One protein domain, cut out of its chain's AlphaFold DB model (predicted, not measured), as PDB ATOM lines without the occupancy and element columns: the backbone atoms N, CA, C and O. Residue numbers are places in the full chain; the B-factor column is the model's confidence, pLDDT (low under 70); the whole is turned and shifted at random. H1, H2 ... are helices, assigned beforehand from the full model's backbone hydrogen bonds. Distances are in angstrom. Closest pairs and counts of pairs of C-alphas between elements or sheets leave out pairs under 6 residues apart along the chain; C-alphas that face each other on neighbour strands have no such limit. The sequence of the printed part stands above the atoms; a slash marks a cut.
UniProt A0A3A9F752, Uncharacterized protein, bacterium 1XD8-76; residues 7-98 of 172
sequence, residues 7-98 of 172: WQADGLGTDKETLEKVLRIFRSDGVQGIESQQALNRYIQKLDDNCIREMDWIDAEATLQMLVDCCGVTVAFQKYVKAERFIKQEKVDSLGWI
ATOM      1  N   TRP A   7      36.411 -23.259  32.754       75.25
ATOM      2  CA  TRP A   7      37.658 -23.902  32.310       75.25
ATOM      3  C   TRP A   7      38.871 -22.966  32.210       75.25
ATOM      4  O   TRP A   7      39.978 -23.432  31.944       75.25
ATOM      5  N   GLN A   8      38.691 -21.661  32.418       70.69
ATOM      6  CA  GLN A   8      39.777 -20.681  32.521       70.69
ATOM      7  C   GLN A   8      40.284 -20.522  33.965       70.69
ATOM      8  O   GLN A   8      41.310 -19.876  34.173       70.69
ATOM      9  N   ALA A   9      39.599 -21.108  34.956       70.75
ATOM     10  CA  ALA A   9      40.067 -21.142  36.337       70.75
ATOM     11  C   ALA A   9      41.153 -22.217  36.521       70.75
ATOM     12  O   ALA A   9      40.981 -23.379  36.133       70.75
ATOM     13  N   ASP A  10      42.275 -21.843  37.139       59.00
ATOM     14  CA  ASP A  10      43.323 -22.799  37.495       59.00
ATOM     15  C   ASP A  10      42.789 -23.847  38.484       59.00
ATOM     16  O   ASP A  10      42.108 -23.526  39.458       59.00
ATOM     17  N   GLY A  11      43.127 -25.119  38.248       62.03
ATOM     18  CA  GLY A  11      42.789 -26.220  39.158       62.03
ATOM     19  C   GLY A  11      41.406 -26.848  38.965       62.03
ATOM     20  O   GLY A  11      40.922 -27.501  39.886       62.03
ATOM     21  N   LEU A  12      40.777 -26.689  37.794       78.44
ATOM     22  CA  LEU A  12      39.490 -27.325  37.507       78.44
ATOM     23  C   LEU A  12      39.565 -28.858  37.661       78.44
ATOM     24  O   LEU A  12      40.401 -29.516  37.034       78.44
ATOM     25  N   GLY A  13      38.699 -29.401  38.519       80.12
ATOM     26  CA  GLY A  13      38.629 -30.823  38.840       80.12
ATOM     27  C   GLY A  13      38.026 -31.680  37.727       80.12
ATOM     28  O   GLY A  13      37.583 -31.198  36.681       80.12
ATOM     29  N   THR A  14      38.010 -32.985  37.972       85.88
ATOM     30  CA  THR A  14      37.423 -33.994  37.078       85.88
ATOM     31  C   THR A  14      36.341 -34.816  37.778       85.88
ATOM     32  O   THR A  14      35.994 -35.907  37.334       85.88
ATOM     33  N   ASP A  15      35.837 -34.327  38.913       88.62
ATOM     34  CA  ASP A  15      34.689 -34.912  39.593       88.62
ATOM     35  C   ASP A  15      33.397 -34.655  38.803       88.62
ATOM     36  O   ASP A  15      33.305 -33.725  37.999       88.62
ATOM     37  N   LYS A  16      32.380 -35.481  39.053       87.81
ATOM     38  CA  LYS A  16      31.117 -35.452  38.310       87.81
ATOM     39  C   LYS A  16      30.431 -34.081  38.325       87.81
ATOM     40  O   LYS A  16      29.947 -33.647  37.285       87.81
ATOM     41  N   GLU A  17      30.409 -33.393  39.468       88.69
ATOM     42  CA  GLU A  17      29.759 -32.081  39.586       88.69
ATOM     43  C   GLU A  17      30.479 -31.038  38.721       88.69
ATOM     44  O   GLU A  17      29.844 -30.222  38.048       88.69
ATOM     45  N   THR A  18      31.811 -31.091  38.694       89.06
ATOM     46  CA  THR A  18      32.617 -30.247  37.813       89.06
ATOM     47  C   THR A  18      32.344 -30.547  36.337       89.06
ATOM     48  O   THR A  18      32.109 -29.615  35.569       89.06
ATOM     49  N   LEU A  19      32.305 -31.823  35.938       90.06
ATOM     50  CA  LEU A  19      32.023 -32.224  34.552       90.06
ATOM     51  C   LEU A  19      30.628 -31.765  34.089       90.06
ATOM     52  O   LEU A  19      30.495 -31.205  32.999       90.06
ATOM     53  N   GLU A  20      29.601 -31.922  34.931       90.31
ATOM     54  CA  GLU A  20      28.237 -31.444  34.658       90.31
ATOM     55  C   GLU A  20      28.192 -29.922  34.456       90.31
ATOM     56  O   GLU A  20      27.550 -29.430  33.523       90.31
ATOM     57  N   LYS A  21      28.899 -29.159  35.302       88.38
ATOM     58  CA  LYS A  21      28.981 -27.696  35.165       88.38
ATOM     59  C   LYS A  21      29.670 -27.286  33.869       88.38
ATOM     60  O   LYS A  21      29.174 -26.381  33.200       88.38
ATOM     61  N   VAL A  22      30.767 -27.948  33.496       88.62
ATOM     62  CA  VAL A  22      31.472 -27.675  32.234       88.62
ATOM     63  C   VAL A  22      30.547 -27.890  31.039       88.62
ATOM     64  O   VAL A  22      30.411 -26.985  30.219       88.62
ATOM     65  N   LEU A  23      29.867 -29.039  30.970       88.50
ATOM     66  CA  LEU A  23      28.944 -29.359  29.874       88.50
ATOM     67  C   LEU A  23      27.792 -28.360  29.786       88.50
ATOM     68  O   LEU A  23      27.456 -27.882  28.702       88.50
ATOM     69  N   ARG A  24      27.209 -27.997  30.933       87.75
ATOM     70  CA  ARG A  24      26.108 -27.031  30.988       87.75
ATOM     71  C   ARG A  24      26.520 -25.656  30.462       87.75
ATOM     72  O   ARG A  24      25.758 -25.042  29.713       87.75
ATOM     73  N   ILE A  25      27.689 -25.173  30.877       85.50
ATOM     74  CA  ILE A  25      28.213 -23.872  30.449       85.50
ATOM     75  C   ILE A  25      28.550 -23.913  28.959       85.50
ATOM     76  O   ILE A  25      28.092 -23.052  28.216       85.50
ATOM     77  N   PHE A  26      29.244 -24.957  28.497       86.56
ATOM     78  CA  PHE A  26      29.539 -25.139  27.077       86.56
ATOM     79  C   PHE A  26      28.266 -25.133  26.217       86.56
ATOM     80  O   PHE A  26      28.218 -24.462  25.192       86.56
ATOM     81  N   ARG A  27      27.205 -25.823  26.652       83.62
ATOM     82  CA  ARG A  27      25.934 -25.880  25.914       83.62
ATOM     83  C   ARG A  27      25.201 -24.538  25.863       83.62
ATOM     84  O   ARG A  27      24.491 -24.278  24.896       83.62
ATOM     85  N   SER A  28      25.335 -23.722  26.907       83.00
ATOM     86  CA  SER A  28      24.629 -22.440  27.018       83.00
ATOM     87  C   SER A  28      25.381 -21.315  26.305       83.00
ATOM     88  O   SER A  28      24.786 -20.575  25.524       83.00
ATOM     89  N   ASP A  29      26.688 -21.221  26.543       80.56
ATOM     90  CA  ASP A  29      27.496 -20.058  26.168       80.56
ATOM     91  C   ASP A  29      28.427 -20.334  24.978       80.56
ATOM     92  O   ASP A  29      28.952 -19.396  24.363       80.56
ATOM     93  N   GLY A  30      28.636 -21.613  24.647       78.00
ATOM     94  CA  GLY A  30      29.631 -22.054  23.678       78.00
ATOM     95  C   GLY A  30      31.053 -21.713  24.122       78.00
ATOM     96  O   GLY A  30      31.344 -21.518  25.304       78.00
ATOM     97  N   VAL A  31      31.962 -21.615  23.150       78.56
ATOM     98  CA  VAL A  31      33.332 -21.152  23.393       78.56
ATOM     99  C   VAL A  31      33.544 -19.795  22.746       78.56
ATOM    100  O   VAL A  31      33.442 -19.641  21.530       78.56
ATOM    101  N   GLN A  32      33.852 -18.796  23.571       76.88
ATOM    102  CA  GLN A  32      33.988 -17.411  23.131       76.88
ATOM    103  C   GLN A  32      35.454 -16.973  23.128       76.88
ATOM    104  O   GLN A  32      36.064 -16.753  24.174       76.88
ATOM    105  N   GLY A  33      36.015 -16.813  21.929       79.31
ATOM    106  CA  GLY A  33      37.365 -16.290  21.727       79.31
ATOM    107  C   GLY A  33      38.489 -17.324  21.865       79.31
ATOM    108  O   GLY A  33      38.328 -18.418  22.407       79.31
ATOM    109  N   ILE A  34      39.666 -16.950  21.355       79.56
ATOM    110  CA  ILE A  34      40.831 -17.843  21.224       79.56
ATOM    111  C   ILE A  34      41.356 -18.297  22.592       79.56
ATOM    112  O   ILE A  34      41.715 -19.460  22.755       79.56
ATOM    113  N   GLU A  35      41.377 -17.413  23.590       81.00
ATOM    114  CA  GLU A  35      41.874 -17.742  24.933       81.00
ATOM    115  C   GLU A  35      40.983 -18.769  25.638       81.00
ATOM    116  O   GLU A  35      41.484 -19.714  26.249       81.00
ATOM    117  N   SER A  36      39.660 -18.629  25.506       80.75
ATOM    118  CA  SER A  36      38.696 -19.598  26.029       80.75
ATOM    119  C   SER A  36      38.841 -20.954  25.336       80.75
ATOM    120  O   SER A  36      38.903 -21.979  26.014       80.75
ATOM    121  N   GLN A  37      39.028 -20.961  24.010       82.38
ATOM    122  CA  GLN A  37      39.284 -22.183  23.240       82.38
ATOM    123  C   GLN A  37      40.571 -22.888  23.681       82.38
ATOM    124  O   GLN A  37      40.589 -24.106  23.858       82.38
ATOM    125  N   GLN A  38      41.656 -22.142  23.890       83.50
ATOM    126  CA  GLN A  38      42.920 -22.712  24.356       83.50
ATOM    127  C   GLN A  38      42.813 -23.270  25.778       83.50
ATOM    128  O   GLN A  38      43.363 -24.337  26.055       83.50
ATOM    129  N   ALA A  39      42.104 -22.579  26.673       84.44
ATOM    130  CA  ALA A  39      41.873 -23.042  28.037       84.44
ATOM    131  C   ALA A  39      41.025 -24.325  28.066       84.44
ATOM    132  O   ALA A  39      41.420 -25.302  28.707       84.44
ATOM    133  N   LEU A  40      39.935 -24.373  27.293       86.69
ATOM    134  CA  LEU A  40      39.102 -25.568  27.164       86.69
ATOM    135  C   LEU A  40      39.886 -26.748  26.574       86.69
ATOM    136  O   LEU A  40      39.796 -27.868  27.075       86.69
ATOM    137  N   ASN A  41      40.735 -26.495  25.574       86.56
ATOM    138  CA  ASN A  41      41.586 -27.529  24.989       86.56
ATOM    139  C   ASN A  41      42.568 -28.109  26.026       86.56
ATOM    140  O   ASN A  41      42.687 -29.327  26.164       86.56
ATOM    141  N   ARG A  42      43.211 -27.255  26.838       86.44
ATOM    142  CA  ARG A  42      44.072 -27.713  27.947       86.44
ATOM    143  C   ARG A  42      43.297 -28.531  28.979       86.44
ATOM    144  O   ARG A  42      43.853 -29.486  29.513       86.44
ATOM    145  N   TYR A  43      42.049 -28.166  29.271       87.94
ATOM    146  CA  TYR A  43      41.196 -28.935  30.176       87.94
ATOM    147  C   TYR A  43      40.881 -30.324  29.606       87.94
ATOM    148  O   TYR A  43      41.173 -31.328  30.251       87.94
ATOM    149  N   ILE A  44      40.413 -30.401  28.357       86.12
ATOM    150  CA  ILE A  44      40.096 -31.665  27.667       86.12
ATOM    151  C   ILE A  44      41.319 -32.589  27.551       86.12
ATOM    152  O   ILE A  44      41.185 -33.813  27.556       86.12
ATOM    153  N   GLN A  45      42.529 -32.035  27.443       84.25
ATOM    154  CA  GLN A  45      43.766 -32.823  27.432       84.25
ATOM    155  C   GLN A  45      44.097 -33.472  28.784       84.25
ATOM    156  O   GLN A  45      44.810 -34.471  28.800       84.25
ATOM    157  N   LYS A  46      43.582 -32.935  29.898       86.12
ATOM    158  CA  LYS A  46      43.762 -33.500  31.245       86.12
ATOM    159  C   LYS A  46      42.729 -34.575  31.589       86.12
ATOM    160  O   LYS A  46      42.955 -35.330  32.529       86.12
ATOM    161  N   LEU A  47      41.614 -34.632  30.860       86.81
ATOM    162  CA  LEU A  47      40.563 -35.623  31.082       86.81
ATOM    163  C   LEU A  47      41.042 -37.017  30.676       86.81
ATOM    164  O   LEU A  47      41.526 -37.221  29.558       86.81
ATOM    165  N   ASP A  48      40.878 -37.975  31.583       86.31
ATOM    166  CA  ASP A  48      41.105 -39.384  31.287       86.31
ATOM    167  C   ASP A  48      39.889 -40.022  30.590       86.31
ATOM    168  O   ASP A  48      38.816 -39.423  30.463       86.31
ATOM    169  N   ASP A  49      40.055 -41.264  30.129       84.69
ATOM    170  CA  ASP A  49      39.002 -41.989  29.411       84.69
ATOM    171  C   ASP A  49      37.728 -42.184  30.270       84.69
ATOM    172  O   ASP A  49      36.629 -42.266  29.724       84.69
ATOM    173  N   ASN A  50      37.847 -42.253  31.605       86.50
ATOM    174  CA  ASN A  50      36.686 -42.385  32.491       86.50
ATOM    175  C   ASN A  50      35.925 -41.063  32.605       86.50
ATOM    176  O   ASN A  50      34.701 -41.083  32.577       86.50
ATOM    177  N   CYS A  51      36.628 -39.933  32.691       88.25
ATOM    178  CA  CYS A  51      36.015 -38.609  32.717       88.25
ATOM    179  C   CYS A  51      35.239 -38.346  31.426       88.25
ATOM    180  O   CYS A  51      34.106 -37.879  31.476       88.25
ATOM    181  N   ILE A  52      35.818 -38.705  30.274       87.38
ATOM    182  CA  ILE A  52      35.144 -38.579  28.973       87.38
ATOM    183  C   ILE A  52      33.885 -39.455  28.929       87.38
ATOM    184  O   ILE A  52      32.850 -39.002  28.452       87.38
ATOM    185  N   ARG A  53      33.942 -40.684  29.462       84.88
ATOM    186  CA  ARG A  53      32.768 -41.568  29.536       84.88
ATOM    187  C   ARG A  53      31.680 -41.022  30.463       84.88
ATOM    188  O   ARG A  53      30.508 -41.083  30.120       84.88
ATOM    189  N   GLU A  54      32.051 -40.489  31.625       88.56
ATOM    190  CA  GLU A  54      31.094 -39.852  32.539       88.56
ATOM    191  C   GLU A  54      30.432 -38.634  31.886       88.56
ATOM    192  O   GLU A  54      29.217 -38.484  31.972       88.56
ATOM    193  N   MET A  55      31.204 -37.803  31.176       89.38
ATOM    194  CA  MET A  55      30.660 -36.688  30.396       89.38
ATOM    195  C   MET A  55      29.669 -37.168  29.332       89.38
ATOM    196  O   MET A  55      28.582 -36.606  29.229       89.38
ATOM    197  N   ASP A  56      29.994 -38.237  28.600       85.38
ATOM    198  CA  ASP A  56      29.096 -38.814  27.596       85.38
ATOM    199  C   ASP A  56      27.785 -39.338  28.209       85.38
ATOM    200  O   ASP A  56      26.705 -39.137  27.655       85.38
ATOM    201  N   TRP A  57      27.849 -39.949  29.397       85.75
ATOM    202  CA  TRP A  57      26.658 -40.379  30.137       85.75
ATOM    203  C   TRP A  57      25.801 -39.222  30.652       85.75
ATOM    204  O   TRP A  57      24.588 -39.387  30.792       85.75
ATOM    205  N   ILE A  58      26.413 -38.077  30.954       87.69
ATOM    206  CA  ILE A  58      25.700 -36.860  31.348       87.69
ATOM    207  C   ILE A  58      25.032 -36.225  30.121       87.69
ATOM    208  O   ILE A  58      23.833 -35.949  30.146       87.69
ATOM    209  N   ASP A  59      25.808 -35.973  29.066       85.12
ATOM    210  CA  ASP A  59      25.365 -35.307  27.842       85.12
ATOM    211  C   ASP A  59      26.263 -35.695  26.656       85.12
ATOM    212  O   ASP A  59      27.304 -35.079  26.396       85.12
ATOM    213  N   ALA A  60      25.848 -36.729  25.928       81.56
ATOM    214  CA  ALA A  60      26.597 -37.269  24.797       81.56
ATOM    215  C   ALA A  60      26.801 -36.258  23.661       81.56
ATOM    216  O   ALA A  60      27.876 -36.177  23.065       81.56
ATOM    217  N   GLU A  61      25.780 -35.449  23.373       82.00
ATOM    218  CA  GLU A  61      25.817 -34.469  22.288       82.00
ATOM    219  C   GLU A  61      26.807 -33.345  22.606       82.00
ATOM    220  O   GLU A  61      27.701 -33.058  21.806       82.00
ATOM    221  N   ALA A  62      26.704 -32.754  23.801       86.00
ATOM    222  CA  ALA A  62      27.618 -31.696  24.221       86.00
ATOM    223  C   ALA A  62      29.063 -32.205  24.361       86.00
ATOM    224  O   ALA A  62      30.002 -31.500  23.991       86.00
ATOM    225  N   THR A  63      29.249 -33.443  24.829       87.06
ATOM    226  CA  THR A  63      30.572 -34.073  24.955       87.06
ATOM    227  C   THR A  63      31.228 -34.279  23.594       87.06
ATOM    228  O   THR A  63      32.388 -33.903  23.401       87.06
ATOM    229  N   LEU A  64      30.494 -34.838  22.627       83.44
ATOM    230  CA  LEU A  64      30.987 -35.021  21.263       83.44
ATOM    231  C   LEU A  64      31.321 -33.681  20.607       83.44
ATOM    232  O   LEU A  64      32.407 -33.542  20.043       83.44
ATOM    233  N   GLN A  65      30.436 -32.689  20.729       84.00
ATOM    234  CA  GLN A  65      30.657 -31.357  20.172       84.00
ATOM    235  C   GLN A  65      31.906 -30.694  20.780       84.00
ATOM    236  O   GLN A  65      32.770 -30.232  20.038       84.00
ATOM    237  N   MET A  66      32.076 -30.749  22.108       86.81
ATOM    238  CA  MET A  66      33.289 -30.269  22.789       86.81
ATOM    239  C   MET A  66      34.564 -30.926  22.255       86.81
ATOM    240  O   MET A  66      35.566 -30.253  22.004       86.81
ATOM    241  N   LEU A  67      34.555 -32.253  22.103       86.06
ATOM    242  CA  LEU A  67      35.719 -32.988  21.612       86.06
ATOM    243  C   LEU A  67      36.046 -32.610  20.163       86.06
ATOM    244  O   LEU A  67      37.221 -32.419  19.841       86.06
ATOM    245  N   VAL A  68      35.033 -32.486  19.301       82.81
ATOM    246  CA  VAL A  68      35.205 -32.087  17.898       82.81
ATOM    247  C   VAL A  68      35.759 -30.667  17.802       82.81
ATOM    248  O   VAL A  68      36.748 -30.461  17.098       82.81
ATOM    249  N   ASP A  69      35.198 -29.720  18.552       81.25
ATOM    250  CA  ASP A  69      35.602 -28.313  18.498       81.25
ATOM    251  C   ASP A  69      37.033 -28.096  19.013       81.25
ATOM    252  O   ASP A  69      37.768 -27.249  18.501       81.25
ATOM    253  N   CYS A  70      37.477 -28.869  20.010       80.50
ATOM    254  CA  CYS A  70      38.808 -28.696  20.598       80.50
ATOM    255  C   CYS A  70      39.904 -29.568  19.979       80.50
ATOM    256  O   CYS A  70      41.064 -29.151  19.945       80.50
ATOM    257  N   CYS A  71      39.580 -30.784  19.537       77.50
ATOM    258  CA  CYS A  71      40.568 -31.763  19.067       77.50
ATOM    259  C   CYS A  71      40.450 -32.073  17.568       77.50
ATOM    260  O   CYS A  71      41.334 -32.724  17.007       77.50
ATOM    261  N   GLY A  72      39.385 -31.615  16.910       75.62
ATOM    262  CA  GLY A  72      39.049 -32.000  15.547       75.62
ATOM    263  C   GLY A  72      38.419 -33.394  15.471       75.62
ATOM    264  O   GLY A  72      38.633 -34.260  16.323       75.62
ATOM    265  N   VAL A  73      37.660 -33.620  14.397       73.12
ATOM    266  CA  VAL A  73      36.800 -34.803  14.196       73.12
ATOM    267  C   VAL A  73      37.547 -36.128  14.394       73.12
ATOM    268  O   VAL A  73      37.073 -37.012  15.103       73.12
ATOM    269  N   THR A  74      38.749 -36.265  13.828       70.25
ATOM    270  CA  THR A  74      39.523 -37.517  13.878       70.25
ATOM    271  C   THR A  74      39.963 -37.885  15.296       70.25
ATOM    272  O   THR A  74      39.864 -39.043  15.700       70.25
ATOM    273  N   VAL A  75      40.467 -36.913  16.058       75.94
ATOM    274  CA  VAL A  75      40.967 -37.150  17.421       75.94
ATOM    275  C   VAL A  75      39.799 -37.305  18.389       75.94
ATOM    276  O   VAL A  75      39.850 -38.166  19.268       75.94
ATOM    277  N   ALA A  76      38.729 -36.527  18.195       79.31
ATOM    278  CA  ALA A  76      37.476 -36.678  18.927       79.31
ATOM    279  C   ALA A  76      36.931 -38.105  18.799       79.31
ATOM    280  O   ALA A  76      36.659 -38.746  19.810       79.31
ATOM    281  N   PHE A  77      36.889 -38.640  17.575       72.94
ATOM    282  CA  PHE A  77      36.460 -40.011  17.309       72.94
ATOM    283  C   PHE A  77      37.316 -41.048  18.045       72.94
ATOM    284  O   PHE A  77      36.788 -41.924  18.724       72.94
ATOM    285  N   GLN A  78      38.644 -40.936  17.965       74.19
ATOM    286  CA  GLN A  78      39.545 -41.868  18.649       74.19
ATOM    287  C   GLN A  78      39.355 -41.845  20.168       74.19
ATOM    288  O   GLN A  78      39.312 -42.904  20.797       74.19
ATOM    289  N   LYS A  79      39.222 -40.650  20.759       74.19
ATOM    290  CA  LYS A  79      38.962 -40.488  22.194       74.19
ATOM    291  C   LYS A  79      37.606 -41.071  22.589       74.19
ATOM    292  O   LYS A  79      37.532 -41.793  23.578       74.19
ATOM    293  N   TYR A  80      36.575 -40.809  21.793       72.31
ATOM    294  CA  TYR A  80      35.220 -41.297  22.023       72.31
ATOM    295  C   TYR A  80      35.143 -42.828  21.992       72.31
ATOM    296  O   TYR A  80      34.721 -43.460  22.958       72.31
ATOM    297  N   VAL A  81      35.666 -43.442  20.926       71.62
ATOM    298  CA  VAL A  81      35.712 -44.903  20.761       71.62
ATOM    299  C   VAL A  81      36.499 -45.571  21.890       71.62
ATOM    300  O   VAL A  81      36.107 -46.629  22.385       71.62
ATOM    301  N   LYS A  82      37.606 -44.954  22.325       72.38
ATOM    302  CA  LYS A  82      38.430 -45.457  23.430       72.38
ATOM    303  C   LYS A  82      37.704 -45.383  24.780       72.38
ATOM    304  O   LYS A  82      37.807 -46.329  25.563       72.38
ATOM    305  N   ALA A  83      36.959 -44.306  25.035       69.31
ATOM    306  CA  ALA A  83      36.211 -44.091  26.275       69.31
ATOM    307  C   ALA A  83      34.997 -45.029  26.414       69.31
ATOM    308  O   ALA A  83      34.789 -45.620  27.476       69.31
ATOM    309  N   GLU A  84      34.254 -45.250  25.326       65.88
ATOM    310  CA  GLU A  84      33.094 -46.159  25.285       65.88
ATOM    311  C   GLU A  84      33.484 -47.651  25.370       65.88
ATOM    312  O   GLU A  84      32.625 -48.515  25.524       65.88
ATOM    313  N   ARG A  85      34.787 -47.972  25.308       55.69
ATOM    314  CA  ARG A  85      35.421 -49.308  25.356       55.69
ATOM    315  C   ARG A  85      34.929 -50.362  24.357       55.69
ATOM    316  O   ARG A  85      35.716 -51.254  24.082       55.69
ATOM    317  N   PHE A  86      33.725 -50.285  23.795       50.38
ATOM    318  CA  PHE A  86      33.197 -51.145  22.730       50.38
ATOM    319  C   PHE A  86      31.946 -50.498  22.109       50.38
ATOM    320  O   PHE A  86      30.820 -50.951  22.330       50.38
ATOM    321  N   ILE A  87      32.118 -49.474  21.270       53.72
ATOM    322  CA  ILE A  87      31.059 -49.145  20.310       53.72
ATOM    323  C   ILE A  87      31.092 -50.248  19.252       53.72
ATOM    324  O   ILE A  87      32.041 -50.348  18.476       53.72
ATOM    325  N   LYS A  88      30.089 -51.134  19.243       56.12
ATOM    326  CA  LYS A  88      29.896 -52.059  18.116       56.12
ATOM    327  C   LYS A  88      29.764 -51.224  16.840       56.12
ATOM    328  O   LYS A  88      29.025 -50.243  16.857       56.12
ATOM    329  N   GLN A  89      30.430 -51.624  15.756       53.03
ATOM    330  CA  GLN A  89      30.429 -50.925  14.460       53.03
ATOM    331  C   GLN A  89      29.015 -50.474  14.019       53.03
ATOM    332  O   GLN A  89      28.843 -49.349  13.571       53.03
ATOM    333  N   GLU A  90      27.983 -51.283  14.295       50.94
ATOM    334  CA  GLU A  90      26.564 -50.966  14.046       50.94
ATOM    335  C   GLU A  90      26.068 -49.647  14.669       50.94
ATOM    336  O   GLU A  90      25.205 -48.984  14.097       50.94
ATOM    337  N   LYS A  91      26.581 -49.254  15.843       55.31
ATOM    338  CA  LYS A  91      26.228 -47.981  16.495       55.31
ATOM    339  C   LYS A  91      26.959 -46.797  15.849       55.31
ATOM    340  O   LYS A  91      26.436 -45.694  15.858       55.31
ATOM    341  N   VAL A  92      28.154 -47.018  15.293       54.81
ATOM    342  CA  VAL A  92      28.900 -45.996  14.537       54.81
ATOM    343  C   VAL A  92      28.181 -45.703  13.218       54.81
ATOM    344  O   VAL A  92      27.967 -44.542  12.875       54.81
ATOM    345  N   ASP A  93      27.727 -46.755  12.535       53.00
ATOM    346  CA  ASP A  93      27.003 -46.644  11.267       53.00
ATOM    347  C   ASP A  93      25.621 -45.981  11.444       53.00
ATOM    348  O   ASP A  93      25.205 -45.177  10.609       53.00
ATOM    349  N   SER A  94      24.914 -46.250  12.553       53.34
ATOM    350  CA  SER A  94      23.597 -45.648  12.835       53.34
ATOM    351  C   SER A  94      23.647 -44.172  13.242       53.34
ATOM    352  O   SER A  94      22.655 -43.462  13.083       53.34
ATOM    353  N   LEU A  95      24.802 -43.687  13.709       57.06
ATOM    354  CA  LEU A  95      25.041 -42.274  14.006       57.06
ATOM    355  C   LEU A  95      25.386 -41.453  12.744       57.06
ATOM    356  O   LEU A  95      25.648 -40.258  12.851       57.06
ATOM    357  N   GLY A  96      25.403 -42.071  11.554       56.19
ATOM    358  CA  GLY A  96      25.721 -41.391  10.293       56.19
ATOM    359  C   GLY A  96      27.185 -40.955  10.183       56.19
ATOM    360  O   GLY A  96      27.500 -40.030   9.433       56.19
ATOM    361  N   TRP A  97      28.081 -41.589  10.947       58.81
ATOM    362  CA  TRP A  97      29.486 -41.202  10.993       58.81
ATOM    363  C   TRP A  97      30.221 -41.599   9.717       58.81
ATOM    364  O   TRP A  97      30.256 -42.758   9.306       58.81
ATOM    365  N   ILE A  98      30.855 -40.606   9.102       58.81
ATOM    366  CA  ILE A  98      31.721 -40.781   7.941       58.81
ATOM    367  C   ILE A  98      33.085 -41.263   8.448       58.81
ATOM    368  O   ILE A  98      33.622 -40.697   9.403       58.81
TER     369      ILE A  98
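AT A GLANCE: This is residues 7 to 98 of the 172 residues of an uncharacterized protein of bacterium 1XD8-76 (UniProt A0A3A9F752). Five helices pack crosswise in one cluster, with H4 in the middle touching H1, H2, H3 and H5. The short helix H6 touches no helix and lies at one far end of the elongated outline, where residues 86 to 91 stick out. The printed part has 92 residues with six named helices, in the order H1 to H6 along the chain, and no named strand, and its class is all helix. It is compact, with a radius of gyration of the C-alphas of 13.0 A, and spans 39 by 25 by 21 A.

HOW THE PARTS SIT: H1, residues 16 to 29, and H2, residues 33 to 46, are the longest helices by residues, and they are apart. H1 touches H3, residues 49 to 58, at a steep tilt of 61 degrees, the same way; their closest C-alphas, of Leu 19 and Met 55, are 6.2 A apart. With residues 23 to 27 alone H1 touches H4, residues 60 to 71, about perpendicular at 76 degrees, closest at the C-alphas of Leu 23 and Ala 62, 6.3 A. H4 is the hub, touching four helices. Its residues 67 to 71 alone touch H2, about perpendicular at 73 degrees, closest at the C-alphas of Asn 41 and Cys 70, 5.3 A. H3 and H4 form a helical hairpin, opposite ways at a steep tilt of 44 degrees; H4 touches H3 with residues 63 to 64 alone, and the closest C-alphas, of Asp 56 and Thr 63, are 5.6 A apart. With residues 64 to 68 alone H4 touches H5, residues 73 to 83, opposite ways at a steep tilt of 52 degrees, closest at the C-alphas of Leu 67 and Ala 76, 4.9 A. H5 also touches H3, about perpendicular at 85 degrees, with the C-alphas of Asp 49 and Ala 83 closest at 4.7 A. The helix packing is mostly crossed, with 0 of 6 touching pairs at a shallow tilt. H6, residues 89 to 94, is apart from H5. In all six helices every O i to N i+4 pair is within hydrogen-bond range.

IN THESE COORDINATES: H1 begins at C-alpha 16, (31.117, -35.452, 38.310), and measures 19.9 A from first to last C-alpha. H2 measures 20.7 A, H3 14.4 A, H4 16.1 A and H5 15.2 A. H6 measures 8.8 A and ends at C-alpha 94, (23.597, -45.648, 12.835).

THE WHOLE: The two C-alphas farthest apart, of Asp 10 and Glu 90, are 40.3 A apart. The printed part has no cut, and the five links between helices are tight. The mean pLDDT of the printed part is 77.6; residues 10 to 11 and 83 to 98 are under 70.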